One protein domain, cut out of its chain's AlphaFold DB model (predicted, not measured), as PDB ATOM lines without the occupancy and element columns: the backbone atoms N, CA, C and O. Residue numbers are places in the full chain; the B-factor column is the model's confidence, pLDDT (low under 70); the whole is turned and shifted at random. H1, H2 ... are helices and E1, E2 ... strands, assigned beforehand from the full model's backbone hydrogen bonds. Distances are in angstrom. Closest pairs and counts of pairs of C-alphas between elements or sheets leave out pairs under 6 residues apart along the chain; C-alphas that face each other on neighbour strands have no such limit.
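Overview. This is residues 112 to 250 of the 308 residues of the protein "THAP-type domain-containing protein" of Caenorhabditis japonica (UniProt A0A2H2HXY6). With little regular structure, this is mostly loops round a short central strand pair, E4 and E5, with sheet E1-E2-E3 on one side and H2 and H3 toward the opposite end. H5 packs on H1. The 139 printed residues, in mixed class, run E1 H1 E2 E3 E4 H2 H3 E5 H4 H5; named elements hold 54. Both sheets are antiparallel; the whole is compact, radius of gyration of the C-alphas 14.6 A, spanning 40 by 31 by 30 A.

Along the chain. Find C-alpha 112 at (47.802, -19.601, 0.051), where E1 begins, running to 115. Next come H1, 124 to 130; E2, 139 to 144, 16.8 A long; E3, 150 to 154, 13.3 A; E4, 185 to 187; H2, 192 to 201, 14.3 A; H3, 206 to 209; E5, 225 to 227; H4, 233 to 237; and H5, 243 to 249, ending at (31.763, -3.173, 3.680).

Arrangement. Look between E1 and E2 for N 114 and O 140, 2.9 A apart, within hydrogen-bond range. So are N 141 and O 153, 2.8 A, in hairpin E2 and E3, and N 186 and O 226, 2.8 A, between E4 and E5. H4 only just is on the sheet E1-E2-E3, with 5 pairs of C-alphas within 10 A, and only grazes it. It is close but not clearly touching H5, closest C-alphas Phe 236 and Ile 246, 6.9 A. H1 touches H5, closest C-alphas Met 130 and Ala 248, 5.5 A, at a steep tilt of 68 degrees, only just short of about perpendicular. H2 touches H3, closest C-alphas Ala 199 and Ile 209, 7.1 A. Every O i to N i+4 pair is within range in H2, H4 and H5, 2 of 3 in H1; H3 is too short.

Size, cuts and confidence. The printed part has no cut; its farthest C-alphas, Cys 120 and Gly 215, are 43.9 A apart. Links E3 to E4 and H3 to E5 are long. Find pLDDT under 70 at residues 118 to 122, 157 to 169 and 210 to 223.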
ATOM      1  N   GLU A 112      49.023 -19.231   0.779       89.00
ATOM      2  CA  GLU A 112      47.802 -19.601   0.051       89.00
ATOM      3  C   GLU A 112      47.626 -18.698  -1.188       89.00
ATOM      4  O   GLU A 112      47.688 -17.472  -1.082       89.00
ATOM      5  N   ARG A 113      47.427 -19.272  -2.385       89.12
ATOM      6  CA  ARG A 113      47.169 -18.498  -3.618       89.12
ATOM      7  C   ARG A 113      45.666 -18.351  -3.839       89.12
ATOM      8  O   ARG A 113      44.968 -19.353  -3.954       89.12
ATOM      9  N   VAL A 114      45.185 -17.115  -3.947       87.69
ATOM     10  CA  VAL A 114      43.757 -16.780  -4.079       87.69
ATOM     11  C   VAL A 114      43.566 -15.777  -5.215       87.69
ATOM     12  O   VAL A 114      44.410 -14.914  -5.430       87.69
ATOM     13  N   PHE A 115      42.461 -15.862  -5.954       84.56
ATOM     14  CA  PHE A 115      42.059 -14.817  -6.900       84.56
ATOM     15  C   PHE A 115      41.007 -13.917  -6.248       84.56
ATOM     16  O   PHE A 115      39.971 -14.422  -5.801       84.56
ATOM     17  N   SER A 116      41.253 -12.606  -6.175       83.62
ATOM     18  CA  SER A 116      40.246 -11.693  -5.640       83.62
ATOM     19  C   SER A 116      39.106 -11.511  -6.637       83.62
ATOM     20  O   SER A 116      39.308 -11.251  -7.819       83.62
ATOM     21  N   SER A 117      37.879 -11.693  -6.161       77.94
ATOM     22  CA  SER A 117      36.674 -11.721  -6.995       77.94
ATOM     23  C   SER A 117      35.507 -11.086  -6.251       77.94
ATOM     24  O   SER A 117      35.545 -10.941  -5.032       77.94
ATOM     25  N   PHE A 118      34.456 -10.683  -6.959       69.81
ATOM     26  CA  PHE A 118      33.259 -10.178  -6.291       69.81
ATOM     27  C   PHE A 118      32.484 -11.333  -5.646       69.81
ATOM     28  O   PHE A 118      32.272 -12.358  -6.298       69.81
ATOM     29  N   PRO A 119      31.991 -11.189  -4.405       62.66
ATOM     30  CA  PRO A 119      30.863 -11.995  -3.969       62.66
ATOM     31  C   PRO A 119      29.642 -11.620  -4.822       62.66
ATOM     32  O   PRO A 119      29.376 -10.436  -5.021       62.66
ATOM     33  N   CYS A 120      28.870 -12.609  -5.286       52.38
ATOM     34  CA  CYS A 120      27.784 -12.449  -6.275       52.38
ATOM     35  C   CYS A 120      26.634 -11.494  -5.877       52.38
ATOM     36  O   CYS A 120      25.693 -11.317  -6.643       52.38
ATOM     37  N   GLN A 121      26.676 -10.926  -4.673       65.56
ATOM     38  CA  GLN A 121      25.684 -10.007  -4.110       65.56
ATOM     39  C   GLN A 121      26.123  -8.531  -4.192       65.56
ATOM     40  O   GLN A 121      25.368  -7.646  -3.800       65.56
ATOM     41  N   VAL A 122      27.345  -8.252  -4.665       69.75
ATOM     42  CA  VAL A 122      27.921  -6.902  -4.717       69.75
ATOM     43  C   VAL A 122      27.912  -6.362  -6.146       69.75
ATOM     44  O   VAL A 122      28.460  -6.975  -7.055       69.75
ATOM     45  N   ILE A 123      27.321  -5.179  -6.314       76.38
ATOM     46  CA  ILE A 123      27.231  -4.443  -7.582       76.38
ATOM     47  C   ILE A 123      28.518  -3.603  -7.759       76.38
ATOM     48  O   ILE A 123      28.746  -2.704  -6.942       76.38
ATOM     49  N   PRO A 124      29.373  -3.845  -8.774       74.38
ATOM     50  CA  PRO A 124      30.649  -3.133  -8.934       74.38
ATOM     51  C   PRO A 124      30.516  -1.604  -9.024       74.38
ATOM     52  O   PRO A 124      31.356  -0.867  -8.507       74.38
ATOM     53  N   GLU A 125      29.427  -1.107  -9.606       77.69
ATOM     54  CA  GLU A 125      29.142   0.321  -9.777       77.69
ATOM     55  C   GLU A 125      28.911   1.046  -8.440       77.69
ATOM     56  O   GLU A 125      29.139   2.256  -8.347       77.69
ATOM     57  N   THR A 126      28.472   0.336  -7.391       77.50
ATOM     58  CA  THR A 126      28.303   0.926  -6.051       77.50
ATOM     59  C   THR A 126      29.628   0.967  -5.291       77.50
ATOM     60  O   THR A 126      29.909   1.969  -4.628       77.50
ATOM     61  N   LEU A 127      30.504  -0.033  -5.469       77.06
ATOM     62  CA  LEU A 127      31.863  -0.038  -4.905       77.06
ATOM     63  C   LEU A 127      32.670   1.189  -5.342       77.06
ATOM     64  O   LEU A 127      33.305   1.835  -4.507       77.06
ATOM     65  N   SER A 128      32.586   1.559  -6.621       77.50
ATOM     66  CA  SER A 128      33.269   2.736  -7.177       77.50
ATOM     67  C   SER A 128      32.821   4.062  -6.546       77.50
ATOM     68  O   SER A 128      33.559   5.041  -6.589       77.50
ATOM     69  N   ARG A 129      31.629   4.112  -5.928       79.69
ATOM     70  CA  ARG A 129      31.129   5.287  -5.184       79.69
ATOM     71  C   ARG A 129      31.510   5.268  -3.699       79.69
ATOM     72  O   ARG A 129      31.543   6.317  -3.064       79.69
ATOM     73  N   MET A 130      31.768   4.087  -3.136       76.38
ATOM     74  CA  MET A 130      32.022   3.884  -1.700       76.38
ATOM     75  C   MET A 130      33.517   3.823  -1.338       76.38
ATOM     76  O   MET A 130      33.881   3.962  -0.166       76.38
ATOM     77  N   THR A 131      34.384   3.615  -2.330       78.12
ATOM     78  CA  THR A 131      35.811   3.301  -2.160       78.12
ATOM     79  C   THR A 131      36.698   4.222  -2.995       78.12
ATOM     80  O   THR A 131      36.210   5.073  -3.735       78.12
ATOM     81  N   ARG A 132      38.022   4.071  -2.869       73.75
ATOM     82  CA  ARG A 132      39.007   4.738  -3.744       73.75
ATOM     83  C   ARG A 132      39.741   3.757  -4.658       73.75
ATOM     84  O   ARG A 132      40.764   4.106  -5.239       73.75
ATOM     85  N   THR A 133      39.251   2.527  -4.735       77.00
ATOM     86  CA  THR A 133      39.935   1.416  -5.384       77.00
ATOM     87  C   THR A 133      39.081   0.947  -6.565       77.00
ATOM     88  O   THR A 133      37.871   0.798  -6.396       77.00
ATOM     89  N   PRO A 134      39.667   0.711  -7.755       76.75
ATOM     90  CA  PRO A 134      38.972   0.038  -8.846       76.75
ATOM     91  C   PRO A 134      38.355  -1.276  -8.356       76.75
ATOM     92  O   PRO A 134      38.958  -1.956  -7.523       76.75
ATOM     93  N   PRO A 135      37.157  -1.658  -8.813       75.38
ATOM     94  CA  PRO A 135      36.503  -2.865  -8.321       75.38
ATOM     95  C   PRO A 135      37.264  -4.153  -8.718       75.38
ATOM     96  O   PRO A 135      37.050  -5.186  -8.092       75.38
ATOM     97  N   ASP A 136      38.166  -4.083  -9.699       77.62
ATOM     98  CA  ASP A 136      38.867  -5.196 -10.354       77.62
ATOM     99  C   ASP A 136      39.544  -6.235  -9.433       77.62
ATOM    100  O   ASP A 136      40.070  -5.940  -8.354       77.62
ATOM    101  N   GLY A 137      39.551  -7.482  -9.913       77.19
ATOM    102  CA  GLY A 137      40.178  -8.638  -9.271       77.19
ATOM    103  C   GLY A 137      41.621  -8.888  -9.724       77.19
ATOM    104  O   GLY A 137      41.964  -8.666 -10.884       77.19
ATOM    105  N   GLU A 138      42.461  -9.393  -8.819       82.12
ATOM    106  CA  GLU A 138      43.871  -9.723  -9.065       82.12
ATOM    107  C   GLU A 138      44.273 -11.056  -8.406       82.12
ATOM    108  O   GLU A 138      43.609 -11.563  -7.499       82.12
ATOM    109  N   HIS A 139      45.390 -11.638  -8.854       86.31
ATOM    110  CA  HIS A 139      45.974 -12.831  -8.236       86.31
ATOM    111  C   HIS A 139      46.805 -12.462  -7.000       86.31
ATOM    112  O   HIS A 139      47.780 -11.708  -7.082       86.31
ATOM    113  N   LEU A 140      46.429 -13.035  -5.857       89.25
ATOM    114  CA  LEU A 140      46.961 -12.735  -4.534       89.25
ATOM    115  C   LEU A 140      47.669 -13.943  -3.908       89.25
ATOM    116  O   LEU A 140      47.282 -15.097  -4.104       89.25
ATOM    117  N   GLN A 141      48.673 -13.656  -3.086       91.00
ATOM    118  CA  GLN A 141      49.365 -14.601  -2.219       91.00
ATOM    119  C   GLN A 141      49.162 -14.182  -0.756       91.00
ATOM    120  O   GLN A 141      49.620 -13.124  -0.315       91.00
ATOM    121  N   VAL A 142      48.448 -15.015  -0.010       91.62
ATOM    122  CA  VAL A 142      48.034 -14.800   1.376       91.62
ATOM    123  C   VAL A 142      48.978 -15.561   2.302       91.62
ATOM    124  O   VAL A 142      49.108 -16.776   2.199       91.62
ATOM    125  N   HIS A 143      49.613 -14.856   3.232       89.75
ATOM    126  CA  HIS A 143      50.468 -15.428   4.271       89.75
ATOM    127  C   HIS A 143      49.809 -15.227   5.638       89.75
ATOM    128  O   HIS A 143      49.394 -14.109   5.969       89.75
ATOM    129  N   ARG A 144      49.738 -16.285   6.454       87.06
ATOM    130  CA  ARG A 144      49.328 -16.179   7.864       87.06
ATOM    131  C   ARG A 144      50.542 -15.881   8.740       87.06
ATOM    132  O   ARG A 144      51.511 -16.632   8.742       87.06
ATOM    133  N   ASN A 145      50.483 -14.797   9.508       80.81
ATOM    134  CA  ASN A 145      51.460 -14.514  10.558       80.81
ATOM    135  C   ASN A 145      51.170 -15.355  11.819       80.81
ATOM    136  O   ASN A 145      50.031 -15.746  12.075       80.81
ATOM    137  N   SER A 146      52.170 -15.495  12.694       75.12
ATOM    138  CA  SER A 146      52.046 -16.138  14.018       75.12
ATOM    139  C   SER A 146      51.008 -15.502  14.959       75.12
ATOM    140  O   SER A 146      50.576 -16.136  15.914       75.12
ATOM    141  N   ASN A 147      50.573 -14.266  14.690       72.00
ATOM    142  CA  ASN A 147      49.517 -13.569  15.430       72.00
ATOM    143  C   ASN A 147      48.100 -13.791  14.853       72.00
ATOM    144  O   ASN A 147      47.183 -13.044  15.195       72.00
ATOM    145  N   GLY A 148      47.928 -14.749  13.933       76.19
ATOM    146  CA  GLY A 148      46.651 -15.045  13.273       76.19
ATOM    147  C   GLY A 148      46.178 -13.974  12.282       76.19
ATOM    148  O   GLY A 148      45.046 -14.029  11.813       76.19
ATOM    149  N   ARG A 149      47.010 -12.972  11.963       83.94
ATOM    150  CA  ARG A 149      46.682 -11.922  10.986       83.94
ATOM    151  C   ARG A 149      47.239 -12.245   9.607       83.94
ATOM    152  O   ARG A 149      48.286 -12.878   9.479       83.94
ATOM    153  N   LEU A 150      46.556 -11.756   8.577       88.25
ATOM    154  CA  LEU A 150      46.953 -11.962   7.188       88.25
ATOM    155  C   LEU A 150      47.890 -10.857   6.690       88.25
ATOM    156  O   LEU A 150      47.640  -9.670   6.917       88.25
ATOM    157  N   ARG A 151      48.915 -11.251   5.932       89.38
ATOM    158  CA  ARG A 151      49.660 -10.390   5.002       89.38
ATOM    159  C   ARG A 151      49.398 -10.875   3.588       89.38
ATOM    160  O   ARG A 151      49.507 -12.065   3.314       89.38
ATOM    161  N   ILE A 152      49.007  -9.967   2.709       89.88
ATOM    162  CA  ILE A 152      48.470 -10.312   1.394       89.88
ATOM    163  C   ILE A 152      49.278  -9.542   0.355       89.88
ATOM    164  O   ILE A 152      49.450  -8.335   0.499       89.88
ATOM    165  N   TYR A 153      49.782 -10.237  -0.659       88.25
ATOM    166  CA  TYR A 153      50.653  -9.681  -1.696       88.25
ATOM    167  C   TYR A 153      50.083  -9.954  -3.088       88.25
ATOM    168  O   TYR A 153      49.475 -10.999  -3.300       88.25
ATOM    169  N   VAL A 154      50.291  -9.048  -4.043       86.69
ATOM    170  CA  VAL A 154      49.943  -9.275  -5.456       86.69
ATOM    171  C   VAL A 154      51.072 -10.016  -6.168       86.69
ATOM    172  O   VAL A 154      52.231  -9.597  -6.118       86.69
ATOM    173  N   ILE A 155      50.718 -11.099  -6.863       81.50
ATOM    174  CA  ILE A 155      51.679 -11.999  -7.519       81.50
ATOM    175  C   ILE A 155      52.391 -11.296  -8.691       81.50
ATOM    176  O   ILE A 155      53.616 -11.305  -8.753       81.50
ATOM    177  N   ASP A 156      51.654 -10.600  -9.563       73.44
ATOM    178  CA  ASP A 156      52.192  -9.883 -10.737       73.44
ATOM    179  C   ASP A 156      52.268  -8.353 -10.534       73.44
ATOM    180  O   ASP A 156      51.959  -7.566 -11.432       73.44
ATOM    181  N   HIS A 157      52.701  -7.904  -9.350       67.25
ATOM    182  CA  HIS A 157      52.712  -6.481  -8.958       67.25
ATOM    183  C   HIS A 157      53.572  -5.547  -9.840       67.25
ATOM    184  O   HIS A 157      53.507  -4.328  -9.672       67.25
ATOM    185  N   THR A 158      54.375  -6.097 -10.758       62.34
ATOM    186  CA  THR A 158      55.278  -5.375 -11.671       62.34
ATOM    187  C   THR A 158      54.736  -5.180 -13.091       62.34
ATOM    188  O   THR A 158      55.281  -4.359 -13.825       62.34
ATOM    189  N   LYS A 159      53.696  -5.918 -13.516       56.78
ATOM    190  CA  LYS A 159      53.311  -6.012 -14.945       56.78
ATOM    191  C   LYS A 159      52.141  -5.121 -15.369       56.78
ATOM    192  O   LYS A 159      51.897  -4.975 -16.563       56.78
ATOM    193  N   LYS A 160      51.398  -4.547 -14.419       56.47
ATOM    194  CA  LYS A 160      50.268  -3.628 -14.655       56.47
ATOM    195  C   LYS A 160      50.195  -2.581 -13.543       56.47
ATOM    196  O   LYS A 160      50.785  -2.762 -12.479       56.47
ATOM    197  N   PHE A 161      49.424  -1.515 -13.773       56.53
ATOM    198  CA  PHE A 161      49.004  -0.575 -12.730       56.53
ATOM    199  C   PHE A 161      48.065  -1.289 -11.744       56.53
ATOM    200  O   PHE A 161      46.846  -1.178 -11.830       56.53
ATOM    201  N   SER A 162      48.634  -2.071 -10.829       63.12
ATOM    202  CA  SER A 162      47.868  -2.738  -9.783       63.12
ATOM    203  C   SER A 162      47.452  -1.697  -8.736       63.12
ATOM    204  O   SER A 162      48.305  -0.969  -8.208       63.12
ATOM    205  N   PRO A 163      46.164  -1.610  -8.352       62.38
ATOM    206  CA  PRO A 163      45.722  -0.701  -7.294       62.38
ATOM    207  C   PRO A 163      46.257  -1.086  -5.900       62.38
ATOM    208  O   PRO A 163      45.999  -0.391  -4.917       62.38
ATOM    209  N   TYR A 164      47.034  -2.167  -5.816       64.75
ATOM    210  CA  TYR A 164      47.750  -2.637  -4.639       64.75
ATOM    211  C   TYR A 164      49.250  -2.258  -4.703       64.75
ATOM    212  O   TYR A 164      49.854  -2.024  -3.658       64.75
ATOM    213  N   SER A 165      49.862  -2.150  -5.898       57.84
ATOM    214  CA  SER A 165      51.322  -1.973  -6.063       57.84
ATOM    215  C   SER A 165      51.828  -0.528  -5.970       57.84
ATOM    216  O   SER A 165      52.965  -0.312  -5.552       57.84
ATOM    217  N   ASN A 166      50.983   0.463  -6.278       58.88
ATOM    218  CA  ASN A 166      51.316   1.900  -6.343       58.88
ATOM    219  C   ASN A 166      51.726   2.564  -5.005       58.88
ATOM    220  O   ASN A 166      51.787   3.793  -4.903       58.88
ATOM    221  N   LEU A 167      51.963   1.782  -3.949       62.84
ATOM    222  CA  LEU A 167      52.173   2.274  -2.589       62.84
ATOM    223  C   LEU A 167      53.517   1.892  -1.967       62.84
ATOM    224  O   LEU A 167      53.635   1.754  -0.746       62.84
ATOM    225  N   THR A 168      54.538   1.767  -2.812       57.66
ATOM    226  CA  THR A 168      55.917   1.530  -2.387       57.66
ATOM    227  C   THR A 168      56.325   2.523  -1.281       57.66
ATOM    228  O   THR A 168      56.144   3.737  -1.382       57.66
ATOM    229  N   HIS A 169      56.837   1.981  -0.174       64.25
ATOM    230  CA  HIS A 169      57.405   2.722   0.960       64.25
ATOM    231  C   HIS A 169      56.484   3.691   1.737       64.25
ATOM    232  O   HIS A 169      57.000   4.527   2.481       64.25
ATOM    233  N   LYS A 170      55.147   3.584   1.673       76.75
ATOM    234  CA  LYS A 170      54.287   4.327   2.625       76.75
ATOM    235  C   LYS A 170      54.129   3.563   3.955       76.75
ATOM    236  O   LYS A 170      53.848   2.363   3.935       76.75
ATOM    237  N   PRO A 171      54.277   4.224   5.122       82.81
ATOM    238  CA  PRO A 171      54.003   3.600   6.413       82.81
ATOM    239  C   PRO A 171      52.496   3.417   6.626       82.81
ATOM    240  O   PRO A 171      51.688   4.245   6.204       82.81
ATOM    241  N   CYS A 172      52.109   2.352   7.328       84.75
ATOM    242  CA  CYS A 172      50.747   2.172   7.814       84.75
ATOM    243  C   CYS A 172      50.397   3.291   8.805       84.75
ATOM    244  O   CYS A 172      51.063   3.453   9.822       84.75
ATOM    245  N   THR A 173      49.306   4.010   8.551       83.31
ATOM    246  CA  THR A 173      48.819   5.147   9.361       83.31
ATOM    247  C   THR A 173      48.548   4.777  10.821       83.31
ATOM    248  O   THR A 173      48.535   5.634  11.701       83.31
ATOM    249  N   VAL A 174      48.290   3.493  11.076       82.38
ATOM    250  CA  VAL A 174      47.883   2.964  12.377       82.38
ATOM    251  C   VAL A 174      49.095   2.526  13.200       82.38
ATOM    252  O   VAL A 174      49.300   3.026  14.302       82.38
ATOM    253  N   CYS A 175      49.907   1.603  12.676       82.44
ATOM    254  CA  CYS A 175      51.029   0.990  13.399       82.44
ATOM    255  C   CYS A 175      52.419   1.487  12.970       82.44
ATOM    256  O   CYS A 175      53.421   0.979  13.467       82.44
ATOM    257  N   ASN A 176      52.503   2.431  12.027       81.38
ATOM    258  CA  ASN A 176      53.734   2.925  11.398       81.38
ATOM    259  C   ASN A 176      54.623   1.856  10.729       81.38
ATOM    260  O   ASN A 176      55.724   2.179  10.284       81.38
ATOM    261  N   ARG A 177      54.168   0.599  10.595       83.94
ATOM    262  CA  ARG A 177      54.902  -0.430   9.845       83.94
ATOM    263  C   ARG A 177      55.038  -0.006   8.383       83.94
ATOM    264  O   ARG A 177      54.043   0.317   7.738       83.94
ATOM    265  N   MET A 178      56.257  -0.066   7.856       83.06
ATOM    266  CA  MET A 178      56.513   0.084   6.423       83.06
ATOM    267  C   MET A 178      55.894  -1.098   5.671       83.06
ATOM    268  O   MET A 178      56.209  -2.254   5.966       83.06
ATOM    269  N   MET A 179      54.999  -0.811   4.726       84.06
ATOM    270  CA  MET A 179      54.438  -1.828   3.835       84.06
ATOM    271  C   MET A 179      55.395  -2.079   2.668       84.06
ATOM    272  O   MET A 179      56.064  -1.158   2.188       84.06
ATOM    273  N   ARG A 180      55.504  -3.343   2.252       82.75
ATOM    274  CA  ARG A 180      56.363  -3.748   1.131       82.75
ATOM    275  C   ARG A 180      55.682  -3.451  -0.209       82.75
ATOM    276  O   ARG A 180      54.462  -3.325  -0.287       82.75
ATOM    277  N   SER A 181      56.472  -3.371  -1.275       80.75
ATOM    278  CA  SER A 181      55.958  -3.312  -2.649       80.75
ATOM    279  C   SER A 181      55.024  -4.494  -2.924       80.75
ATOM    280  O   SER A 181      55.319  -5.619  -2.527       80.75
ATOM    281  N   GLY A 182      53.876  -4.231  -3.555       80.06
ATOM    282  CA  GLY A 182      52.855  -5.250  -3.817       80.06
ATOM    283  C   GLY A 182      52.077  -5.743  -2.587       80.06
ATOM    284  O   GLY A 182      51.209  -6.595  -2.753       80.06
ATOM    285  N   GLU A 183      52.338  -5.236  -1.373       86.69
ATOM    286  CA  GLU A 183      51.534  -5.549  -0.185       86.69
ATOM    287  C   GLU A 183      50.163  -4.860  -0.269       86.69
ATOM    288  O   GLU A 183      50.060  -3.641  -0.446       86.69
ATOM    289  N   MET A 184      49.090  -5.636  -0.107       86.69
ATOM    290  CA  MET A 184      47.745  -5.090  -0.027       86.69
ATOM    291  C   MET A 184      47.630  -4.162   1.183       86.69
ATOM    292  O   MET A 184      47.982  -4.498   2.312       86.69
ATOM    293  N   HIS A 185      47.056  -2.996   0.931       88.56
ATOM    294  CA  HIS A 185      46.720  -1.996   1.928       88.56
ATOM    295  C   HIS A 185      45.266  -1.570   1.717       88.56
ATOM    296  O   HIS A 185      44.739  -1.636   0.608       88.56
ATOM    297  N   LEU A 186      44.614  -1.112   2.776       88.25
ATOM    298  CA  LEU A 186      43.244  -0.612   2.734       88.25
ATOM    299  C   LEU A 186      43.253   0.888   3.011       88.25
ATOM    300  O   LEU A 186      43.969   1.368   3.892       88.25
ATOM    301  N   ASN A 187      42.475   1.640   2.242       87.62
ATOM    302  CA  ASN A 187      42.260   3.062   2.468       87.62
ATOM    303  C   ASN A 187      41.090   3.280   3.430       87.62
ATOM    304  O   ASN A 187      40.173   2.465   3.515       87.62
ATOM    305  N   PHE A 188      41.079   4.423   4.118       86.31
ATOM    306  CA  PHE A 188      39.880   4.852   4.835       86.31
ATOM    307  C   PHE A 188      38.690   5.035   3.866       86.31
ATOM    308  O   PHE A 188      38.883   5.620   2.795       86.31
ATOM    309  N   PRO A 189      37.464   4.618   4.253       85.44
ATOM    310  CA  PRO A 189      36.255   4.742   3.440       85.44
ATOM    311  C   PRO A 189      36.020   6.156   2.906       85.44
ATOM    312  O   PRO A 189      36.386   7.142   3.559       85.44
ATOM    313  N   ALA A 190      35.375   6.265   1.740       81.31
ATOM    314  CA  ALA A 190      34.969   7.552   1.171       81.31
ATOM    315  C   ALA A 190      33.897   8.242   2.037       81.31
ATOM    316  O   ALA A 190      33.998   9.445   2.291       81.31
ATOM    317  N   ASP A 191      32.949   7.453   2.548       82.88
ATOM    318  CA  ASP A 191      31.902   7.876   3.478       82.88
ATOM    319  C   ASP A 191      32.460   8.411   4.814       82.88
ATOM    320  O   ASP A 191      33.416   7.868   5.375       82.88
ATOM    321  N   LEU A 192      31.853   9.482   5.333       83.00
ATOM    322  CA  LEU A 192      32.307  10.162   6.549       83.00
ATOM    323  C   LEU A 192      31.964   9.389   7.823       83.00
ATOM    324  O   LEU A 192      32.793   9.350   8.734       83.00
ATOM    325  N   ASP A 193      30.789   8.767   7.901       85.44
ATOM    326  CA  ASP A 193      30.342   8.095   9.123       85.44
ATOM    327  C   ASP A 193      31.037   6.752   9.318       85.44
ATOM    328  O   ASP A 193      31.579   6.476  10.393       85.44
ATOM    329  N   ARG A 194      31.201   5.970   8.253       86.19
ATOM    330  CA  ARG A 194      32.016   4.757   8.288       86.19
ATOM    331  C   ARG A 194      33.504   5.064   8.483       86.19
ATOM    332  O   ARG A 194      34.173   4.325   9.208       86.19
ATOM    333  N   ARG A 195      34.018   6.194   7.970       85.94
ATOM    334  CA  ARG A 195      35.370   6.685   8.315       85.94
ATOM    335  C   ARG A 195      35.493   7.040   9.801       85.94
ATOM    336  O   ARG A 195      36.519   6.712  10.392       85.94
ATOM    337  N   ARG A 196      34.476   7.659  10.420       85.19
ATOM    338  CA  ARG A 196      34.434   7.916  11.876       85.19
ATOM    339  C   ARG A 196      34.452   6.609  12.676       85.19
ATOM    340  O   ARG A 196      35.245   6.495  13.605       85.19
ATOM    341  N   ILE A 197      33.650   5.613  12.287       86.81
ATOM    342  CA  ILE A 197      33.618   4.287  12.933       86.81
ATOM    343  C   ILE A 197      34.992   3.605  12.856       86.81
ATOM    344  O   ILE A 197      35.541   3.221  13.887       86.81
ATOM    345  N   TRP A 198      35.583   3.514  11.659       89.31
ATOM    346  CA  TRP A 198      36.928   2.953  11.469       89.31
ATOM    347  C   TRP A 198      37.975   3.688  12.310       89.31
ATOM    348  O   TRP A 198      38.777   3.057  12.991       89.31
ATOM    349  N   ALA A 199      37.960   5.020  12.297       85.31
ATOM    350  CA  ALA A 199      38.909   5.825  13.050       85.31
ATOM    351  C   ALA A 199      38.804   5.599  14.568       85.31
ATOM    352  O   ALA A 199      39.836   5.454  15.220       85.31
ATOM    353  N   ASN A 200      37.587   5.497  15.113       84.31
ATOM    354  CA  ASN A 200      37.359   5.199  16.528       84.31
ATOM    355  C   ASN A 200      37.889   3.804  16.908       84.31
ATOM    356  O   ASN A 200      38.597   3.675  17.905       84.31
ATOM    357  N   LEU A 201      37.608   2.774  16.097       86.25
ATOM    358  CA  LEU A 201      38.092   1.398  16.313       86.25
ATOM    359  C   LEU A 201      39.623   1.282  16.240       86.25
ATOM    360  O   LEU A 201      40.218   0.452  16.925       86.25
ATOM    361  N   LEU A 202      40.258   2.128  15.427       85.75
ATOM    362  CA  LEU A 202      41.711   2.221  15.272       85.75
ATOM    363  C   LEU A 202      42.369   3.201  16.273       85.75
ATOM    364  O   LEU A 202      43.581   3.405  16.224       85.75
ATOM    365  N   GLY A 203      41.599   3.809  17.186       80.56
ATOM    366  CA  GLY A 203      42.107   4.671  18.262       80.56
ATOM    367  C   GLY A 203      42.441   6.120  17.873       80.56
ATOM    368  O   GLY A 203      43.123   6.812  18.634       80.56
ATOM    369  N   PHE A 204      41.984   6.611  16.718       81.50
ATOM    370  CA  PHE A 204      42.169   8.008  16.308       81.50
ATOM    371  C   PHE A 204      41.123   8.941  16.929       81.50
ATOM    372  O   PHE A 204      39.964   8.580  17.121       81.50
ATOM    373  N   LYS A 205      41.511  10.193  17.191       76.06
ATOM    374  CA  LYS A 205      40.605  11.228  17.710       76.06
ATOM    375  C   LYS A 205      39.937  11.984  16.565       76.06
ATOM    376  O   LYS A 205      40.552  12.247  15.536       76.06
ATOM    377  N   TYR A 206      38.714  12.463  16.794       72.31
ATOM    378  CA  TYR A 206      37.924  13.223  15.814       72.31
ATOM    379  C   TYR A 206      38.679  14.400  15.154       72.31
ATOM    380  O   TYR A 206      38.577  14.621  13.948       72.31
ATOM    381  N   LYS A 207      39.511  15.111  15.930       72.12
ATOM    382  CA  LYS A 207      40.349  16.237  15.465       72.12
ATOM    383  C   LYS A 207      41.428  15.841  14.448       72.12
ATOM    384  O   LYS A 207      41.968  16.710  13.766       72.12
ATOM    385  N   ASP A 208      41.751  14.557  14.361       71.50
ATOM    386  CA  ASP A 208      42.799  14.027  13.490       71.50
ATOM    387  C   ASP A 208      42.183  13.416  12.216       71.50
ATOM    388  O   ASP A 208      42.778  13.499  11.146       71.50
ATOM    389  N   ILE A 209      40.926  12.950  12.287       71.06
ATOM    390  CA  ILE A 209      40.097  12.578  11.123       71.06
ATOM    391  C   ILE A 209      39.804  13.801  10.237       71.06
ATOM    392  O   ILE A 209      39.859  13.711   9.012       71.06
ATOM    393  N   LEU A 210      39.485  14.944  10.858       66.69
ATOM    394  CA  LEU A 210      39.128  16.182  10.152       66.69
ATOM    395  C   LEU A 210      40.330  16.945   9.571       66.69
ATOM    396  O   LEU A 210      40.139  17.830   8.737       66.69
ATOM    397  N   ARG A 211      41.567  16.644   9.991       62.56
ATOM    398  CA  ARG A 211      42.759  17.345   9.494       62.56
ATOM    399  C   ARG A 211      43.230  16.769   8.162       62.56
ATOM    400  O   ARG A 211      44.074  15.881   8.094       62.56
ATOM    401  N   SER A 212      42.703  17.348   7.089       53.75
ATOM    402  CA  SER A 212      43.115  17.102   5.702       53.75
ATOM    403  C   SER A 212      44.498  17.679   5.347       53.75
ATOM    404  O   SER A 212      45.119  17.190   4.407       53.75
ATOM    405  N   LYS A 213      45.005  18.663   6.105       49.88
ATOM    406  CA  LYS A 213      46.376  19.210   6.042       49.88
ATOM    407  C   LYS A 213      46.781  19.772   7.407       49.88
ATOM    408  O   LYS A 213      45.983  20.460   8.036       49.88
ATOM    409  N   MET A 214      48.024  19.545   7.840       41.16
ATOM    410  CA  MET A 214      48.645  20.292   8.947       41.16
ATOM    411  C   MET A 214      50.186  20.250   8.865       41.16
ATOM    412  O   MET A 214      50.848  19.520   9.598       41.16
ATOM    413  N   GLY A 215      50.764  21.046   7.960       45.19
ATOM    414  CA  GLY A 215      52.218  21.221   7.822       45.19
ATOM    415  C   GLY A 215      52.889  20.356   6.739       45.19
ATOM    416  O   GLY A 215      52.242  19.492   6.143       45.19
ATOM    417  N   PRO A 216      54.191  20.581   6.470       45.75
ATOM    418  CA  PRO A 216      54.910  20.011   5.320       45.75
ATOM    419  C   PRO A 216      55.144  18.491   5.383       45.75
ATOM    420  O   PRO A 216      55.588  17.908   4.402       45.75
ATOM    421  N   ILE A 217      54.828  17.842   6.508       45.06
ATOM    422  CA  ILE A 217      54.929  16.384   6.712       45.06
ATOM    423  C   ILE A 217      53.566  15.830   7.180       45.06
ATOM    424  O   ILE A 217      53.484  14.976   8.062       45.06
ATOM    425  N   SER A 218      52.456  16.365   6.651       46.66
ATOM    426  CA  SER A 218      51.107  15.913   7.021       46.66
ATOM    427  C   SER A 218      50.555  14.847   6.078       46.66
ATOM    428  O   SER A 218      49.891  15.139   5.085       46.66
ATOM    429  N   PHE A 219      50.753  13.585   6.457       52.59
ATOM    430  CA  PHE A 219      49.870  12.506   6.022       52.59
ATOM    431  C   PHE A 219      48.514  12.702   6.708       52.59
ATOM    432  O   PHE A 219      48.387  12.496   7.915       52.59
ATOM    433  N   SER A 220      47.500  13.143   5.964       59.47
ATOM    434  CA  SER A 220      46.136  13.175   6.492       59.47
ATOM    435  C   SER A 220      45.659  11.744   6.723       59.47
ATOM    436  O   SER A 220      45.738  10.906   5.825       59.47
ATOM    437  N   ILE A 221      45.144  11.448   7.920       63.84
ATOM    438  CA  ILE A 221      44.690  10.088   8.267       63.84
ATOM    439  C   ILE A 221      43.639   9.608   7.259       63.84
ATOM    440  O   ILE A 221      43.712   8.487   6.774       63.84
ATOM    441  N   ALA A 222      42.746  10.502   6.821       60.56
ATOM    442  CA  ALA A 222      41.731  10.245   5.798       60.56
ATOM    443  C   ALA A 222      42.265   9.916   4.379       60.56
ATOM    444  O   ALA A 222      41.460   9.656   3.481       60.56
ATOM    445  N   ALA A 223      43.578   9.948   4.139       65.44
ATOM    446  CA  ALA A 223      44.231   9.505   2.901       65.44
ATOM    447  C   ALA A 223      45.456   8.603   3.149       65.44
ATOM    448  O   ALA A 223      46.184   8.273   2.212       65.44
ATOM    449  N   GLY A 224      45.692   8.211   4.402       78.94
ATOM    450  CA  GLY A 224      46.771   7.314   4.773       78.94
ATOM    451  C   GLY A 224      46.370   5.840   4.608       78.94
ATOM    452  O   GLY A 224      45.217   5.482   4.870       78.94
ATOM    453  N   PRO A 225      47.298   4.965   4.189       86.38
ATOM    454  CA  PRO A 225      47.038   3.535   4.048       86.38
ATOM    455  C   PRO A 225      47.016   2.805   5.395       86.38
ATOM    456  O   PRO A 225      47.649   3.231   6.367       86.38
ATOM    457  N   ILE A 226      46.337   1.664   5.432       87.75
ATOM    458  CA  ILE A 226      46.248   0.756   6.578       87.75
ATOM    459  C   ILE A 226      46.703  -0.636   6.121       87.75
ATOM    460  O   ILE A 226      46.226  -1.130   5.100       87.75
ATOM    461  N   CYS A 227      47.604  -1.290   6.858       88.38
ATOM    462  CA  CYS A 227      48.005  -2.666   6.549       88.38
ATOM    463  C   CYS A 227      46.906  -3.681   6.921       88.38
ATOM    464  O   CYS A 227      46.106  -3.460   7.836       88.38
ATOM    465  N   THR A 228      46.899  -4.832   6.244       90.31
ATOM    466  CA  THR A 228      45.897  -5.901   6.433       90.31
ATOM    467  C   THR A 228      45.854  -6.484   7.843       90.31
ATOM    468  O   THR A 228      44.827  -7.019   8.252       90.31
ATOM    469  N   GLU A 229      46.923  -6.332   8.629       88.31
ATOM    470  CA  GLU A 229      47.016  -6.865   9.994       88.31
ATOM    471  C   GLU A 229      45.999  -6.252  10.973       88.31
ATOM    472  O   GLU A 229      45.690  -6.861  11.997       88.31
ATOM    473  N   HIS A 230      45.444  -5.078  10.658       89.06
ATOM    474  CA  HIS A 230      44.392  -4.442  11.460       89.06
ATOM    475  C   HIS A 230      42.988  -5.016  11.212       89.06
ATOM    476  O   HIS A 230      42.040  -4.636  11.896       89.06
ATOM    477  N   PHE A 231      42.840  -5.957  10.281       90.56
ATOM    478  CA  PHE A 231      41.572  -6.593   9.930       90.56
ATOM    479  C   PHE A 231      41.584  -8.070  10.340       90.56
ATOM    480  O   PHE A 231      42.644  -8.666  10.550       90.56
ATOM    481  N   ALA A 232      40.397  -8.638  10.549       88.00
ATOM    482  CA  ALA A 232      40.229 -10.055  10.865       88.00
ATOM    483  C   ALA A 232      40.312 -10.896   9.578       88.00
ATOM    484  O   ALA A 232      40.003 -10.381   8.501       88.00
ATOM    485  N   GLU A 233      40.702 -12.170   9.664       87.81
ATOM    486  CA  GLU A 233      40.774 -13.057   8.489       87.81
ATOM    487  C   GLU A 233      39.394 -13.211   7.817       87.81
ATOM    488  O   GLU A 233      39.275 -13.180   6.590       87.81
ATOM    489  N   GLU A 234      38.335 -13.258   8.620       87.25
ATOM    490  CA  GLU A 234      36.935 -13.346   8.203       87.25
ATOM    491  C   GLU A 234      36.525 -12.155   7.326       87.25
ATOM    492  O   GLU A 234      35.755 -12.318   6.385       87.25
ATOM    493  N   CYS A 235      37.084 -10.966   7.575       88.56
ATOM    494  CA  CYS A 235      36.820  -9.764   6.780       88.56
ATOM    495  C   CYS A 235      37.325  -9.915   5.333       88.56
ATOM    496  O   CYS A 235      36.694  -9.428   4.397       88.56
ATOM    497  N   PHE A 236      38.433 -10.635   5.134       89.44
ATOM    498  CA  PHE A 236      38.961 -10.933   3.803       89.44
ATOM    499  C   PHE A 236      38.190 -12.072   3.133       89.44
ATOM    500  O   PHE A 236      37.804 -11.945   1.971       89.44
ATOM    501  N   ARG A 237      37.905 -13.154   3.873       88.56
ATOM    502  CA  ARG A 237      37.164 -14.317   3.357       88.56
ATOM    503  C   ARG A 237      35.733 -13.966   2.939       88.56
ATOM    504  O   ARG A 237      35.340 -14.296   1.827       88.56
ATOM    505  N   ASN A 238      34.984 -13.235   3.768       87.12
ATOM    506  CA  ASN A 238      33.589 -12.849   3.492       87.12
ATOM    507  C   ASN A 238      33.439 -11.910   2.280       87.12
ATOM    508  O   ASN A 238      32.339 -11.728   1.759       87.12
ATOM    509  N   HIS A 239      34.536 -11.293   1.843       87.06
ATOM    510  CA  HIS A 239      34.586 -10.375   0.710       87.06
ATOM    511  C   HIS A 239      35.476 -10.898  -0.429       87.06
ATOM    512  O   HIS A 239      35.917 -10.108  -1.263       87.06
ATOM    513  N   ASN A 240      35.744 -12.213  -0.468       88.25
ATOM    514  CA  ASN A 240      36.518 -12.888  -1.518       88.25
ATOM    515  C   ASN A 240      37.856 -12.184  -1.837       88.25
ATOM    516  O   ASN A 240      38.270 -12.093  -2.992       88.25
ATOM    517  N   PHE A 241      38.516 -11.647  -0.804       88.75
ATOM    518  CA  PHE A 241      39.765 -10.880  -0.878       88.75
ATOM    519  C   PHE A 241      39.730  -9.649  -1.811       88.75
ATOM    520  O   PHE A 241      40.776  -9.077  -2.122       88.75
ATOM    521  N   ASN A 242      38.550  -9.193  -2.245       88.12
ATOM    522  CA  ASN A 242      38.408  -8.014  -3.091       88.12
ATOM    523  C   ASN A 242      38.605  -6.734  -2.264       88.12
ATOM    524  O   ASN A 242      37.786  -6.389  -1.408       88.12
ATOM    525  N   LYS A 243      39.706  -6.018  -2.534       87.69
ATOM    526  CA  LYS A 243      40.116  -4.790  -1.830       87.69
ATOM    527  C   LYS A 243      38.990  -3.757  -1.758       87.69
ATOM    528  O   LYS A 243      38.780  -3.164  -0.705       87.69
ATOM    529  N   SER A 244      38.232  -3.590  -2.837       87.19
ATOM    530  CA  SER A 244      37.136  -2.623  -2.933       87.19
ATOM    531  C   SER A 244      35.917  -3.068  -2.121       87.19
ATOM    532  O   SER A 244      35.389  -2.287  -1.337       87.19
ATOM    533  N   ALA A 245      35.519  -4.340  -2.175       88.12
ATOM    534  CA  ALA A 245      34.471  -4.868  -1.297       88.12
ATOM    535  C   ALA A 245      34.828  -4.714   0.198       88.12
ATOM    536  O   ALA A 245      33.983  -4.314   0.999       88.12
ATOM    537  N   ILE A 246      36.092  -4.930   0.576       89.06
ATOM    538  CA  ILE A 246      36.571  -4.731   1.955       89.06
ATOM    539  C   ILE A 246      36.599  -3.237   2.325       89.06
ATOM    540  O   ILE A 246      36.135  -2.857   3.402       89.06
ATOM    541  N   GLU A 247      37.070  -2.361   1.434       88.38
ATOM    542  CA  GLU A 247      36.996  -0.906   1.627       88.38
ATOM    543  C   GLU A 247      35.545  -0.401   1.712       88.38
ATOM    544  O   GLU A 247      35.305   0.570   2.427       88.38
ATOM    545  N   ALA A 248      34.567  -1.062   1.079       86.56
ATOM    546  CA  ALA A 248      33.147  -0.682   1.071       86.56
ATOM    547  C   ALA A 248      32.325  -1.237   2.247       86.56
ATOM    548  O   ALA A 248      31.467  -0.522   2.769       86.56
ATOM    549  N   PHE A 249      32.596  -2.466   2.694       86.38
ATOM    550  CA  PHE A 249      31.763  -3.173   3.680       86.38
ATOM    551  C   PHE A 249      32.527  -3.670   4.912       86.38
ATOM    552  O   PHE A 249      31.950  -3.751   5.994       86.38
ATOM    553  N   GLY A 250      33.834  -3.912   4.790       87.19
ATOM    554  CA  GLY A 250      34.671  -4.412   5.877       87.19
ATOM    555  C   GLY A 250      34.789  -3.457   7.071       87.19
ATOM    556  O   GLY A 250      34.515  -2.253   6.983       87.19
TER     557      GLY A 250